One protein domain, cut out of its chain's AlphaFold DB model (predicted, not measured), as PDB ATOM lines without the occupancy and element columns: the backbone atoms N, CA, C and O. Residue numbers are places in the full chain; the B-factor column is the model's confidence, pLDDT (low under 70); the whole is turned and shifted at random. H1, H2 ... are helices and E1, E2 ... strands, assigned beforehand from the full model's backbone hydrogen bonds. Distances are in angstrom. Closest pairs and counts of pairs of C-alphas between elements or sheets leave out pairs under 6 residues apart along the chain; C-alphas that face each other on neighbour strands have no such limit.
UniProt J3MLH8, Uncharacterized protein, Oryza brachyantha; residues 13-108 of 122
ATOM      1  N   PHE A  13     185.817 213.608 122.020       63.84
ATOM      2  CA  PHE A  13     186.230 214.770 122.823       63.84
ATOM      3  C   PHE A  13     187.066 214.387 124.059       63.84
ATOM      4  O   PHE A  13     187.946 215.130 124.476       63.84
ATOM      5  N   SER A  14     186.823 213.198 124.627       61.09
ATOM      6  CA  SER A  14     187.575 212.668 125.775       61.09
ATOM      7  C   SER A  14     189.001 212.193 125.442       61.09
ATOM      8  O   SER A  14     189.761 211.914 126.361       61.09
ATOM      9  N   VAL A  15     189.353 212.056 124.162       63.50
ATOM     10  CA  VAL A  15     190.650 211.548 123.685       63.50
ATOM     11  C   VAL A  15     191.468 212.677 123.060       63.50
ATOM     12  O   VAL A  15     192.627 212.870 123.420       63.50
ATOM     13  N   SER A  16     190.868 213.446 122.151       62.47
ATOM     14  CA  SER A  16     191.562 214.453 121.334       62.47
ATOM     15  C   SER A  16     191.174 215.901 121.665       62.47
ATOM     16  O   SER A  16     191.833 216.839 121.209       62.47
ATOM     17  N   GLY A  17     190.138 216.104 122.487       65.81
ATOM     18  CA  GLY A  17     189.550 217.419 122.720       65.81
ATOM     19  C   GLY A  17     188.764 217.942 121.503       65.81
ATOM     20  O   GLY A  17     188.379 217.180 120.619       65.81
ATOM     21  N   PRO A  18     188.486 219.253 121.429       66.81
ATOM     22  CA  PRO A  18     187.704 219.863 120.354       66.81
ATOM     23  C   PRO A  18     188.582 220.148 119.130       66.81
ATOM     24  O   PRO A  18     188.941 221.292 118.847       66.81
ATOM     25  N   VAL A  19     188.932 219.096 118.389       68.00
ATOM     26  CA  VAL A  19     189.845 219.173 117.231       68.00
ATOM     27  C   VAL A  19     189.350 220.157 116.165       68.00
ATOM     28  O   VAL A  19     190.140 220.909 115.600       68.00
ATOM     29  N   HIS A  20     188.035 220.214 115.932       69.62
ATOM     30  CA  HIS A  20     187.422 221.107 114.943       69.62
ATOM     31  C   HIS A  20     187.549 222.604 115.282       69.62
ATOM     32  O   HIS A  20     187.308 223.440 114.414       69.62
ATOM     33  N   MET A  21     187.932 222.950 116.516       70.62
ATOM     34  CA  MET A  21     188.110 224.336 116.964       70.62
ATOM     35  C   MET A  21     189.578 224.768 117.054       70.62
ATOM     36  O   MET A  21     189.867 225.934 117.322       70.62
ATOM     37  N   MET A  22     190.523 223.846 116.864       67.81
ATOM     38  CA  MET A  22     191.949 224.152 116.963       67.81
ATOM     39  C   MET A  22     192.409 224.988 115.764       67.81
ATOM     40  O   MET A  22     192.161 224.638 114.607       67.81
ATOM     41  N   VAL A  23     193.131 226.081 116.025       66.06
ATOM     42  CA  VAL A  23     193.720 226.910 114.963       66.06
ATOM     43  C   VAL A  23     194.773 226.091 114.226       66.06
ATOM     44  O   VAL A  23     195.691 225.577 114.848       66.06
ATOM     45  N   LYS A  24     194.713 225.977 112.900       61.59
ATOM     46  CA  LYS A  24     195.803 225.345 112.136       61.59
ATOM     47  C   LYS A  24     196.941 226.347 111.956       61.59
ATOM     48  O   LYS A  24     196.712 227.464 111.501       61.59
ATOM     49  N   ASN A  25     198.163 225.968 112.318       60.22
ATOM     50  CA  ASN A  25     199.340 226.789 112.047       60.22
ATOM     51  C   ASN A  25     199.777 226.668 110.573       60.22
ATOM     52  O   ASN A  25     199.268 225.831 109.827       60.22
ATOM     53  N   ALA A  26     200.740 227.493 110.147       54.44
ATOM     54  CA  ALA A  26     201.233 227.539 108.763       54.44
ATOM     55  C   ALA A  26     201.807 226.201 108.240       54.44
ATOM     56  O   ALA A  26     201.937 226.025 107.033       54.44
ATOM     57  N   ALA A  27     202.112 225.249 109.129       63.34
ATOM     58  CA  ALA A  27     202.548 223.896 108.783       63.34
ATOM     59  C   ALA A  27     201.380 222.889 108.665       63.34
ATOM     60  O   ALA A  27     201.614 221.691 108.524       63.34
ATOM     61  N   GLY A  28     200.124 223.342 108.758       54.12
ATOM     62  CA  GLY A  28     198.927 222.493 108.736       54.12
ATOM     63  C   GLY A  28     198.668 221.729 110.040       54.12
ATOM     64  O   GLY A  28     197.685 220.994 110.125       54.12
ATOM     65  N   SER A  29     199.509 221.915 111.063       56.78
ATOM     66  CA  SER A  29     199.368 221.265 112.365       56.78
ATOM     67  C   SER A  29     198.411 222.057 113.253       56.78
ATOM     68  O   SER A  29     198.472 223.287 113.311       56.78
ATOM     69  N   ALA A  30     197.537 221.360 113.976       57.28
ATOM     70  CA  ALA A  30     196.665 221.978 114.968       57.28
ATOM     71  C   ALA A  30     197.507 222.657 116.067       57.28
ATOM     72  O   ALA A  30     198.374 222.040 116.689       57.28
ATOM     73  N   SER A  31     197.278 223.950 116.268       60.84
ATOM     74  CA  SER A  31     197.739 224.726 117.411       60.84
ATOM     75  C   SER A  31     196.945 224.293 118.633       60.84
ATOM     76  O   SER A  31     195.742 224.055 118.551       60.84
ATOM     77  N   ARG A  32     197.606 224.243 119.791       63.19
ATOM     78  CA  ARG A  32     196.921 223.998 121.066       63.19
ATOM     79  C   ARG A  32     195.981 225.137 121.459       63.19
ATOM     80  O   ARG A  32     195.213 224.955 122.386       63.19
ATOM     81  N   LEU A  33     196.036 226.286 120.787       68.44
ATOM     82  CA  LEU A  33     195.137 227.405 121.049       68.44
ATOM     83  C   LEU A  33     193.893 227.312 120.161       68.44
ATOM     84  O   LEU A  33     193.993 227.195 118.936       68.44
ATOM     85  N   VAL A  34     192.729 227.363 120.805       77.50
ATOM     86  CA  VAL A  34     191.407 227.417 120.179       77.50
ATOM     87  C   VAL A  34     191.015 228.878 119.966       77.50
ATOM     88  O   VAL A  34     191.104 229.680 120.893       77.50
ATOM     89  N   ASP A  35     190.558 229.219 118.760       79.94
ATOM     90  CA  ASP A  35     189.962 230.531 118.489       79.94
ATOM     91  C   ASP A  35     188.473 230.513 118.872       79.94
ATOM     92  O   ASP A  35     187.666 229.762 118.310       79.94
ATOM     93  N   ILE A  36     188.107 231.298 119.887       83.88
ATOM     94  CA  ILE A  36     186.765 231.285 120.476       83.88
ATOM     95  C   ILE A  36     185.961 232.475 119.954       83.88
ATOM     96  O   ILE A  36     186.087 233.599 120.436       83.88
ATOM     97  N   ASP A  37     185.043 232.202 119.033       85.94
ATOM     98  CA  ASP A  37     183.980 233.128 118.661       85.94
ATOM     99  C   ASP A  37     182.808 233.025 119.651       85.94
ATOM    100  O   ASP A  37     181.971 232.122 119.579       85.94
ATOM    101  N   TRP A  38     182.733 233.972 120.586       86.25
ATOM    102  CA  TRP A  38     181.681 234.022 121.607       86.25
ATOM    103  C   TRP A  38     180.270 234.290 121.055       86.25
ATOM    104  O   TRP A  38     179.291 234.072 121.776       86.25
ATOM    105  N   TYR A  39     180.133 234.728 119.798       90.69
ATOM    106  CA  TYR A  39     178.831 234.901 119.149       90.69
ATOM    107  C   TYR A  39     178.286 233.589 118.572       90.69
ATOM    108  O   TYR A  39     177.081 233.486 118.329       90.69
ATOM    109  N   LYS A  40     179.127 232.560 118.410       86.50
ATOM    110  CA  LYS A  40     178.709 231.236 117.937       86.50
ATOM    111  C   LYS A  40     178.284 230.339 119.091       86.50
ATOM    112  O   LYS A  40     179.024 230.092 120.042       86.50
ATOM    113  N   GLU A  41     177.074 229.802 118.989       89.50
ATOM    114  CA  GLU A  41     176.518 228.889 119.988       89.50
ATOM    115  C   GLU A  41     177.370 227.632 120.178       89.50
ATOM    116  O   GLU A  41     177.654 227.260 121.317       89.50
ATOM    117  N   ASP A  42     177.842 227.039 119.083       85.19
ATOM    118  CA  ASP A  42     178.661 225.827 119.130       85.19
ATOM    119  C   ASP A  42     179.985 226.061 119.861       85.19
ATOM    120  O   ASP A  42     180.394 225.235 120.676       85.19
ATOM    121  N   HIS A  43     180.598 227.240 119.692       87.06
ATOM    122  CA  HIS A  43     181.820 227.580 120.417       87.06
ATOM    123  C   HIS A  43     181.580 227.670 121.925       87.06
ATOM    124  O   HIS A  43     182.343 227.111 122.715       87.06
ATOM    125  N   ARG A  44     180.477 228.304 122.338       89.75
ATOM    126  CA  ARG A  44     180.093 228.382 123.754       89.75
ATOM    127  C   ARG A  44     179.793 227.004 124.344       89.75
ATOM    128  O   ARG A  44     180.208 226.732 125.470       89.75
ATOM    129  N   ARG A  45     179.120 226.121 123.592       88.81
ATOM    130  CA  ARG A  45     178.885 224.725 124.006       88.81
ATOM    131  C   ARG A  45     180.192 223.975 124.218       88.81
ATOM    132  O   ARG A  45     180.335 223.312 125.241       88.81
ATOM    133  N   CYS A  46     181.141 224.089 123.294       85.44
ATOM    134  CA  CYS A  46     182.425 223.405 123.408       85.44
ATOM    135  C   CYS A  46     183.253 223.904 124.594       85.44
ATOM    136  O   CYS A  46     183.819 223.081 125.312       85.44
ATOM    137  N   VAL A  47     183.269 225.217 124.856       88.56
ATOM    138  CA  VAL A  47     183.901 225.773 126.064       88.56
ATOM    139  C   VAL A  47     183.244 225.191 127.318       88.56
ATOM    140  O   VAL A  47     183.937 224.648 128.174       88.56
ATOM    141  N   ALA A  48     181.911 225.229 127.421       90.06
ATOM    142  CA  ALA A  48     181.197 224.692 128.580       90.06
ATOM    143  C   ALA A  48     181.477 223.191 128.790       90.06
ATOM    144  O   ALA A  48     181.801 222.772 129.900       90.06
ATOM    145  N   ALA A  49     181.423 222.394 127.718       87.62
ATOM    146  CA  ALA A  49     181.749 220.972 127.747       87.62
ATOM    147  C   ALA A  49     183.200 220.722 128.190       87.62
ATOM    148  O   ALA A  49     183.438 219.829 129.002       87.62
ATOM    149  N   CYS A  50     184.156 221.533 127.724       86.75
ATOM    150  CA  CYS A  50     185.553 221.456 128.150       86.75
ATOM    151  C   CYS A  50     185.706 221.695 129.654       86.75
ATOM    152  O   CYS A  50     186.385 220.926 130.332       86.75
ATOM    153  N   LEU A  51     185.074 222.744 130.186       89.31
ATOM    154  CA  LEU A  51     185.178 223.089 131.605       89.31
ATOM    155  C   LEU A  51     184.535 222.014 132.494       89.31
ATOM    156  O   LEU A  51     185.133 221.609 133.490       89.31
ATOM    157  N   VAL A  52     183.362 221.502 132.104       88.62
ATOM    158  CA  VAL A  52     182.668 220.408 132.807       88.62
ATOM    159  C   VAL A  52     183.498 219.128 132.773       88.62
ATOM    160  O   VAL A  52     183.737 218.516 133.812       88.62
ATOM    161  N   LYS A  53     183.991 218.735 131.594       84.81
ATOM    162  CA  LYS A  53     184.824 217.538 131.448       84.81
ATOM    163  C   LYS A  53     186.128 217.658 132.238       84.81
ATOM    164  O   LYS A  53     186.556 216.670 132.828       84.81
ATOM    165  N   GLY A  54     186.706 218.858 132.310       85.00
ATOM    166  CA  GLY A  54     187.857 219.153 133.158       85.00
ATOM    167  C   GLY A  54     187.595 218.839 134.631       85.00
ATOM    168  O   GLY A  54     188.416 218.186 135.258       85.00
ATOM    169  N   VAL A  55     186.430 219.209 135.176       85.81
ATOM    170  CA  VAL A  55     186.061 218.876 136.569       85.81
ATOM    171  C   VAL A  55     185.941 217.365 136.776       85.81
ATOM    172  O   VAL A  55     186.525 216.849 137.723       85.81
ATOM    173  N   TYR A  56     185.259 216.654 135.871       83.31
ATOM    174  CA  TYR A  56     185.152 215.190 135.938       83.31
ATOM    175  C   TYR A  56     186.518 214.504 135.923       83.31
ATOM    176  O   TYR A  56     186.744 213.542 136.648       83.31
ATOM    177  N   MET A  57     187.442 215.003 135.105       78.75
ATOM    178  CA  MET A  57     188.798 214.474 135.066       78.75
ATOM    179  C   MET A  57     189.570 214.736 136.356       78.75
ATOM    180  O   MET A  57     190.323 213.876 136.782       78.75
ATOM    181  N   LEU A  58     189.378 215.891 136.998       79.75
ATOM    182  CA  LEU A  58     190.002 216.184 138.289       79.75
ATOM    183  C   LEU A  58     189.469 215.283 139.410       79.75
ATOM    184  O   LEU A  58     190.232 214.874 140.284       79.75
ATOM    185  N   GLU A  59     188.174 214.976 139.382       78.25
ATOM    186  CA  GLU A  59     187.554 214.010 140.287       78.25
ATOM    187  C   GLU A  59     188.146 212.604 140.081       78.25
ATOM    188  O   GLU A  59     188.566 211.960 141.043       78.25
ATOM    189  N   ASP A  60     188.255 212.166 138.826       73.75
ATOM    190  CA  ASP A  60     188.821 210.867 138.454       73.75
ATOM    191  C   ASP A  60     190.315 210.757 138.809       73.75
ATOM    192  O   ASP A  60     190.729 209.772 139.419       73.75
ATOM    193  N   ASP A  61     191.111 211.805 138.553       69.56
ATOM    194  CA  ASP A  61     192.531 211.894 138.932       69.56
ATOM    195  C   ASP A  61     192.720 211.664 140.439       69.56
ATOM    196  O   ASP A  61     193.685 211.026 140.854       69.56
ATOM    197  N   ILE A  62     191.821 212.181 141.281       65.62
ATOM    198  CA  ILE A  62     191.892 212.008 142.739       65.62
ATOM    199  C   ILE A  62     191.409 210.618 143.157       65.62
ATOM    200  O   ILE A  62     192.055 209.977 143.990       65.62
ATOM    201  N   ASN A  63     190.318 210.133 142.564       62.81
ATOM    202  CA  ASN A  63     189.750 208.824 142.881       62.81
ATOM    203  C   ASN A  63     190.689 207.675 142.469       62.81
ATOM    204  O   ASN A  63     190.827 206.694 143.204       62.81
ATOM    205  N   GLN A  64     191.405 207.814 141.350       61.75
ATOM    206  CA  GLN A  64     192.359 206.819 140.850       61.75
ATOM    207  C   GLN A  64     193.749 206.911 141.509       61.75
ATOM    208  O   GLN A  64     194.486 205.923 141.545       61.75
ATOM    209  N   ARG A  65     194.104 208.039 142.145       54.78
ATOM    210  CA  ARG A  65     195.364 208.200 142.909       54.78
ATOM    211  C   ARG A  65     195.458 207.360 144.189       54.78
ATOM    212  O   ARG A  65     196.504 207.380 144.837       54.78
ATOM    213  N   ARG A  66     194.449 206.545 144.530       52.34
ATOM    214  CA  ARG A  66     194.613 205.461 145.520       52.34
ATOM    215  C   ARG A  66     195.430 204.265 144.987       52.34
ATOM    216  O   ARG A  66     195.713 203.362 145.767       52.34
ATOM    217  N   VAL A  67     195.890 204.261 143.724       46.00
ATOM    218  CA  VAL A  67     196.760 203.194 143.189       46.00
ATOM    219  C   VAL A  67     197.917 203.753 142.323       46.00
ATOM    220  O   VAL A  67     197.877 203.746 141.105       46.00
ATOM    221  N   HIS A  68     199.013 204.168 142.971       44.88
ATOM    222  CA  HIS A  68     200.395 203.973 142.478       44.88
ATOM    223  C   HIS A  68     201.025 204.793 141.321       44.88
ATOM    224  O   HIS A  68     202.019 204.309 140.773       44.88
ATOM    225  N   THR A  69     200.638 206.021 140.938       48.47
ATOM    226  CA  THR A  69     201.515 206.765 139.984       48.47
ATOM    227  C   THR A  69     201.487 208.292 140.086       48.47
ATOM    228  O   THR A  69     200.436 208.918 140.131       48.47
ATOM    229  N   ASN A  70     202.682 208.894 140.051       48.28
ATOM    230  CA  ASN A  70     202.981 210.335 139.991       48.28
ATOM    231  C   ASN A  70     202.569 211.025 138.669       48.28
ATOM    232  O   ASN A  70     203.075 212.103 138.357       48.28
ATOM    233  N   ASN A  71     201.665 210.444 137.882       48.97
ATOM    234  CA  ASN A  71     201.228 211.044 136.628       48.97
ATOM    235  C   ASN A  71     199.968 211.882 136.874       48.97
ATOM    236  O   ASN A  71     198.974 211.381 137.387       48.97
ATOM    237  N   GLN A  72     200.011 213.167 136.512       53.75
ATOM    238  CA  GLN A  72     198.799 213.914 136.163       53.75
ATOM    239  C   GLN A  72     198.134 213.151 135.015       53.75
ATOM    240  O   GLN A  72     198.682 213.126 133.914       53.75
ATOM    241  N   LEU A  73     197.043 212.436 135.299       54.94
ATOM    242  CA  LEU A  73     196.384 211.578 134.313       54.94
ATOM    243  C   LEU A  73     195.544 212.417 133.338       54.94
ATOM    244  O   LEU A  73     195.406 212.047 132.173       54.94
ATOM    245  N   ALA A  74     195.067 213.585 133.771       58.81
ATOM    246  CA  ALA A  74     194.274 214.488 132.953       58.81
ATOM    247  C   ALA A  74     195.104 215.570 132.224       58.81
ATOM    248  O   ALA A  74     195.739 216.408 132.879       58.81
ATOM    249  N   PRO A  75     195.060 215.645 130.879       65.69
ATOM    250  CA  PRO A  75     195.555 216.810 130.150       65.69
ATOM    251  C   PRO A  75     194.682 218.055 130.449       65.69
ATOM    252  O   PRO A  75     193.453 217.960 130.413       65.69
ATOM    253  N   PRO A  76     195.271 219.239 130.714       75.88
ATOM    254  CA  PRO A  76     194.534 220.439 131.118       75.88
ATOM    255  C   PRO A  76     193.889 221.158 129.919       75.88
ATOM    256  O   PRO A  76     194.294 222.251 129.535       75.88
ATOM    257  N   TRP A  77     192.864 220.559 129.303       78.06
ATOM    258  CA  TRP A  77     192.241 221.095 128.078       78.06
ATOM    259  C   TRP A  77     191.706 222.523 128.194       78.06
ATOM    260  O   TRP A  77     191.652 223.231 127.194       78.06
ATOM    261  N   TRP A  78     191.338 222.973 129.395       84.69
ATOM    262  CA  TRP A  78     190.901 224.351 129.630       84.69
ATOM    263  C   TRP A  78     191.971 225.387 129.237       84.69
ATOM    264  O   TRP A  78     191.615 226.482 128.804       84.69
ATOM    265  N   GLU A  79     193.265 225.046 129.294       84.25
ATOM    266  CA  GLU A  79     194.359 225.936 128.873       84.25
ATOM    267  C   GLU A  79     194.313 226.234 127.373       84.25
ATOM    268  O   GLU A  79     194.572 227.363 126.955       84.25
ATOM    269  N   SER A  80     193.894 225.260 126.562       79.38
ATOM    270  CA  SER A  80     193.713 225.422 125.114       79.38
ATOM    271  C   SER A  80     192.648 226.461 124.760       79.38
ATOM    272  O   SER A  80     192.696 227.066 123.691       79.38
ATOM    273  N   PHE A  81     191.701 226.687 125.670       80.56
ATOM    274  CA  PHE A  81     190.640 227.685 125.558       80.56
ATOM    275  C   PHE A  81     190.992 229.014 126.241       80.56
ATOM    276  O   PHE A  81     190.116 229.852 126.448       80.56
ATOM    277  N   GLY A  82     192.250 229.206 126.644       84.38
ATOM    278  CA  GLY A  82     192.672 230.414 127.345       84.38
ATOM    279  C   GLY A  82     192.123 230.503 128.766       84.38
ATOM    280  O   GLY A  82     191.991 231.597 129.299       84.38
ATOM    281  N   PHE A  83     191.788 229.384 129.405       87.75
ATOM    282  CA  PHE A  83     191.401 229.378 130.812       87.75
ATOM    283  C   PHE A  83     192.545 228.892 131.688       87.75
ATOM    284  O   PHE A  83     193.266 227.959 131.349       87.75
ATOM    285  N   ARG A  84     192.656 229.479 132.877       88.69
ATOM    286  CA  ARG A  84     193.437 228.925 133.980       88.69
ATOM    287  C   ARG A  84     192.506 228.472 135.088       88.69
ATOM    288  O   ARG A  84     191.500 229.116 135.381       88.69
ATOM    289  N   ARG A  85     192.849 227.366 135.738       88.56
ATOM    290  CA  ARG A  85     192.126 226.890 136.915       88.56
ATOM    291  C   ARG A  85     192.617 227.638 138.153       88.56
ATOM    292  O   ARG A  85     193.800 227.578 138.473       88.56
ATOM    293  N   VAL A  86     191.706 228.300 138.861       89.31
ATOM    294  CA  VAL A  86     192.021 229.115 140.048       89.31
ATOM    295  C   VAL A  86     191.815 228.327 141.335       89.31
ATOM    296  O   VAL A  86     192.634 228.393 142.249       89.31
ATOM    297  N   LYS A  87     190.709 227.585 141.429       87.81
ATOM    298  CA  LYS A  87     190.318 226.909 142.669       87.81
ATOM    299  C   LYS A  87     189.511 225.651 142.388       87.81
ATOM    300  O   LYS A  87     188.624 225.666 141.545       87.81
ATOM    301  N   GLU A  88     189.781 224.588 143.133       89.19
ATOM    302  CA  GLU A  88     188.914 223.409 143.212       89.19
ATOM    303  C   GLU A  88     187.893 223.604 144.337       89.19
ATOM    304  O   GLU A  88     188.225 224.101 145.418       89.19
ATOM    305  N   ILE A  89     186.652 223.206 144.089       88.38
ATOM    306  CA  ILE A  89     185.584 223.155 145.081       88.38
ATOM    307  C   ILE A  89     185.466 221.695 145.505       88.38
ATOM    308  O   ILE A  89     185.225 220.820 144.674       88.38
ATOM    309  N   LYS A  90     185.679 221.438 146.794       86.75
ATOM    310  CA  LYS A  90     185.659 220.097 147.382       86.75
ATOM    311  C   LYS A  90     184.525 220.011 148.381       86.75
ATOM    312  O   LYS A  90     184.297 220.976 149.110       86.75
ATOM    313  N   ASP A  91     183.859 218.869 148.409       80.75
ATOM    314  CA  ASP A  91     183.011 218.515 149.535       80.75
ATOM    315  C   ASP A  91     183.915 217.984 150.664       80.75
ATOM    316  O   ASP A  91     184.661 217.023 150.470       80.75
ATOM    317  N   ASP A  92     183.918 218.670 151.810       72.12
ATOM    318  CA  ASP A  92     184.651 218.275 153.024       72.12
ATOM    319  C   ASP A  92     183.690 218.048 154.204       72.12
ATOM    320  O   ASP A  92     184.089 218.098 155.366       72.12
ATOM    321  N   HIS A  93     182.398 217.820 153.930       70.44
ATOM    322  CA  HIS A  93     181.378 217.741 154.975       70.44
ATOM    323  C   HIS A  93     181.604 216.588 155.965       70.44
ATOM    324  O   HIS A  93     181.225 216.719 157.128       70.44
ATOM    325  N   ASN A  94     182.274 215.504 155.549       64.12
ATOM    326  CA  ASN A  94     182.501 214.326 156.393       64.12
ATOM    327  C   ASN A  94     183.980 214.025 156.701       64.12
ATOM    328  O   ASN A  94     184.252 213.023 157.357       64.12
ATOM    329  N   GLY A  95     184.946 214.838 156.250       60.19
ATOM    330  CA  GLY A  95     186.382 214.711 156.573       60.19
ATOM    331  C   GLY A  95     187.113 213.442 156.092       60.19
ATOM    332  O   GLY A  95     188.344 213.397 156.148       60.19
ATOM    333  N   VAL A  96     186.390 212.420 155.620       61.75
ATOM    334  CA  VAL A  96     186.925 211.098 155.240       61.75
ATOM    335  C   VAL A  96     187.114 210.965 153.725       61.75
ATOM    336  O   VAL A  96     188.155 210.475 153.289       61.75
ATOM    337  N   ASP A  97     186.174 211.468 152.922       61.34
ATOM    338  CA  ASP A  97     186.236 211.417 151.458       61.34
ATOM    339  C   ASP A  97     186.124 212.829 150.877       61.34
ATOM    340  O   ASP A  97     185.052 213.425 150.837       61.34
ATOM    341  N   LYS A  98     187.262 213.377 150.440       67.25
ATOM    342  CA  LYS A  98     187.329 214.668 149.746       67.25
ATOM    343  C   LYS A  98     187.164 214.430 148.252       67.25
ATOM    344  O   LYS A  98     188.142 214.090 147.588       67.25
ATOM    345  N   PHE A  99     185.960 214.623 147.726       75.25
ATOM    346  CA  PHE A  99     185.701 214.586 146.284       75.25
ATOM    347  C   PHE A  99     185.540 216.005 145.725       75.25
ATOM    348  O   PHE A  99     185.113 216.933 146.419       75.25
ATOM    349  N   ILE A 100     185.961 216.197 144.474       83.94
ATOM    350  CA  ILE A 100     185.805 217.473 143.774       83.94
ATOM    351  C   ILE A 100     184.373 217.552 143.257       83.94
ATOM    352  O   ILE A 100     183.943 216.701 142.492       83.94
ATOM    353  N   ILE A 101     183.663 218.608 143.642       86.75
ATOM    354  CA  ILE A 101     182.304 218.900 143.162       86.75
ATOM    355  C   ILE A 101     182.282 220.028 142.128       86.75
ATOM    356  O   ILE A 101     181.251 220.316 141.528       86.75
ATOM    357  N   GLY A 102     183.415 220.704 141.925       89.50
ATOM    358  CA  GLY A 102     183.509 221.805 140.979       89.50
ATOM    359  C   GLY A 102     184.900 222.417 140.892       89.50
ATOM    360  O   GLY A 102     185.799 222.110 141.673       89.50
ATOM    361  N   ALA A 103     185.066 223.341 139.953       91.06
ATOM    362  CA  ALA A 103     186.252 224.179 139.856       91.06
ATOM    363  C   ALA A 103     185.886 225.583 139.363       91.06
ATOM    364  O   ALA A 103     184.942 225.766 138.596       91.06
ATOM    365  N   ILE A 104     186.655 226.572 139.812       91.06
ATOM    366  CA  ILE A 104     186.604 227.953 139.346       91.06
ATOM    367  C   ILE A 104     187.702 228.127 138.303       91.06
ATOM    368  O   ILE A 104     188.886 227.912 138.593       91.06
ATOM    369  N   TYR A 105     187.293 228.547 137.112       90.81
ATOM    370  CA  TYR A 105     188.179 228.882 136.007       90.81
ATOM    371  C   TYR A 105     188.138 230.379 135.743       90.81
ATOM    372  O   TYR A 105     187.096 231.021 135.864       90.81
ATOM    373  N   GLU A 106     189.279 230.922 135.354       92.12
ATOM    374  CA  GLU A 106     189.437 232.311 134.958       92.12
ATOM    375  C   GLU A 106     189.903 232.361 133.509       92.12
ATOM    376  O   GLU A 106     190.837 231.653 133.132       92.12
ATOM    377  N   HIS A 107     189.244 233.189 132.704       88.88
ATOM    378  CA  HIS A 107     189.628 233.420 131.320       88.88
ATOM    379  C   HIS A 107     190.825 234.376 131.269       88.88
ATOM    380  O   HIS A 107     190.724 235.546 131.640       88.88
ATOM    381  N   VAL A 108     191.960 233.870 130.805       82.69
ATOM    382  CA  VAL A 108     193.191 234.620 130.585       82.69
ATOM    383  C   VAL A 108     193.155 235.157 129.160       82.69
ATOM    384  O   VAL A 108     193.476 234.458 128.201       82.69
TER     385      VAL A 108
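Overview. This is residues 13 to 108 of the 122 residues of an uncharacterized protein of Oryza brachyantha (UniProt J3MLH8). A long two-stranded hairpin, E3 and E4, packs through E4 on one long helix, H2, and a much smaller hairpin, E1 and E2, lies toward one end of the body. The short helix H3 sits between H2 and E2, and the turns of the two hairpins make the two ends of the longest axis. The 96 printed residues hold three named helices and four named strands in the order H1, E1, E2, H2, H3, E3, E4, a mixed class of helices and strands with two antiparallel two-stranded sheets, E1 - E2 and E3 - E4. The whole is elongated, 50 by 30 by 20 A, and only just loose, close to compact, with a radius of gyration of the C-alphas of 15.4 A.

Arrangement. E3, residues 83 to 91, and E4, residues 99 to 107, form a hairpin, antiparallel at 156 degrees, with N 84 and O 106 at 2.8 A and N 101 and O 89 at 2.9 A, within hydrogen-bond range. E3 bends by 53 degrees at residue 86. H2, residues 41 to 64, has 11 pairs of C-alphas within 8 A of E4, the closest being those of Glu 59 and Ile 100, 5.2 A apart. H2 and E3 are near each other, with 9 pairs of C-alphas within 10 A. H3, residues 77 to 80, touches H2 at its residues 47 to 54 alone, the closest C-alphas being those of Leu 51 and Trp 78, 6.2 A apart. The closest C-alphas of H3 and E2, residues 30 to 34, are those of Ser 80 and Leu 33, 4.7 A apart. E2 forms a hairpin with E1, residues 22 to 24, antiparallel at 133 degrees, with N 31 and O 23 at 2.7 A, within hydrogen-bond range. E2 is apart from E3 and E4. H1, residues 13 to 16, is close to H2 but not clearly touching it, with the closest C-alphas, those of Ser 14 and Lys 53, 8.0 A apart. In H2 every O i to N i+4 pair is within hydrogen-bond range; H1 and H3 are too short for such a pair, and their single O i to N i+3 pair is within range in H3 but not in H1.

Along the chain. E3 is 23.2 A long and E4 24.4 A from first to last C-alpha, and E4 ends at C-alpha 107 (189.628, 233.420, 131.320). H2 is 34.3 A long, from C-alpha 41 (176.518, 228.889, 119.988) to C-alpha 64 (192.359, 206.819, 140.850). E2 is 9.2 A long, E1 6.3 A, H1 5.5 A and H3 5.4 A.

Size, cuts and confidence. The two C-alphas farthest apart are those of Ala 26 and Asn 94, at 52.9 A. The printed part has no cut. The link from H2 to H3, residues 65 to 76, is long. The mean pLDDT of the printed part is 74.4, and residues 13 to 20, 22 to 33, 61 to 75 and 94 to 98 are under 70.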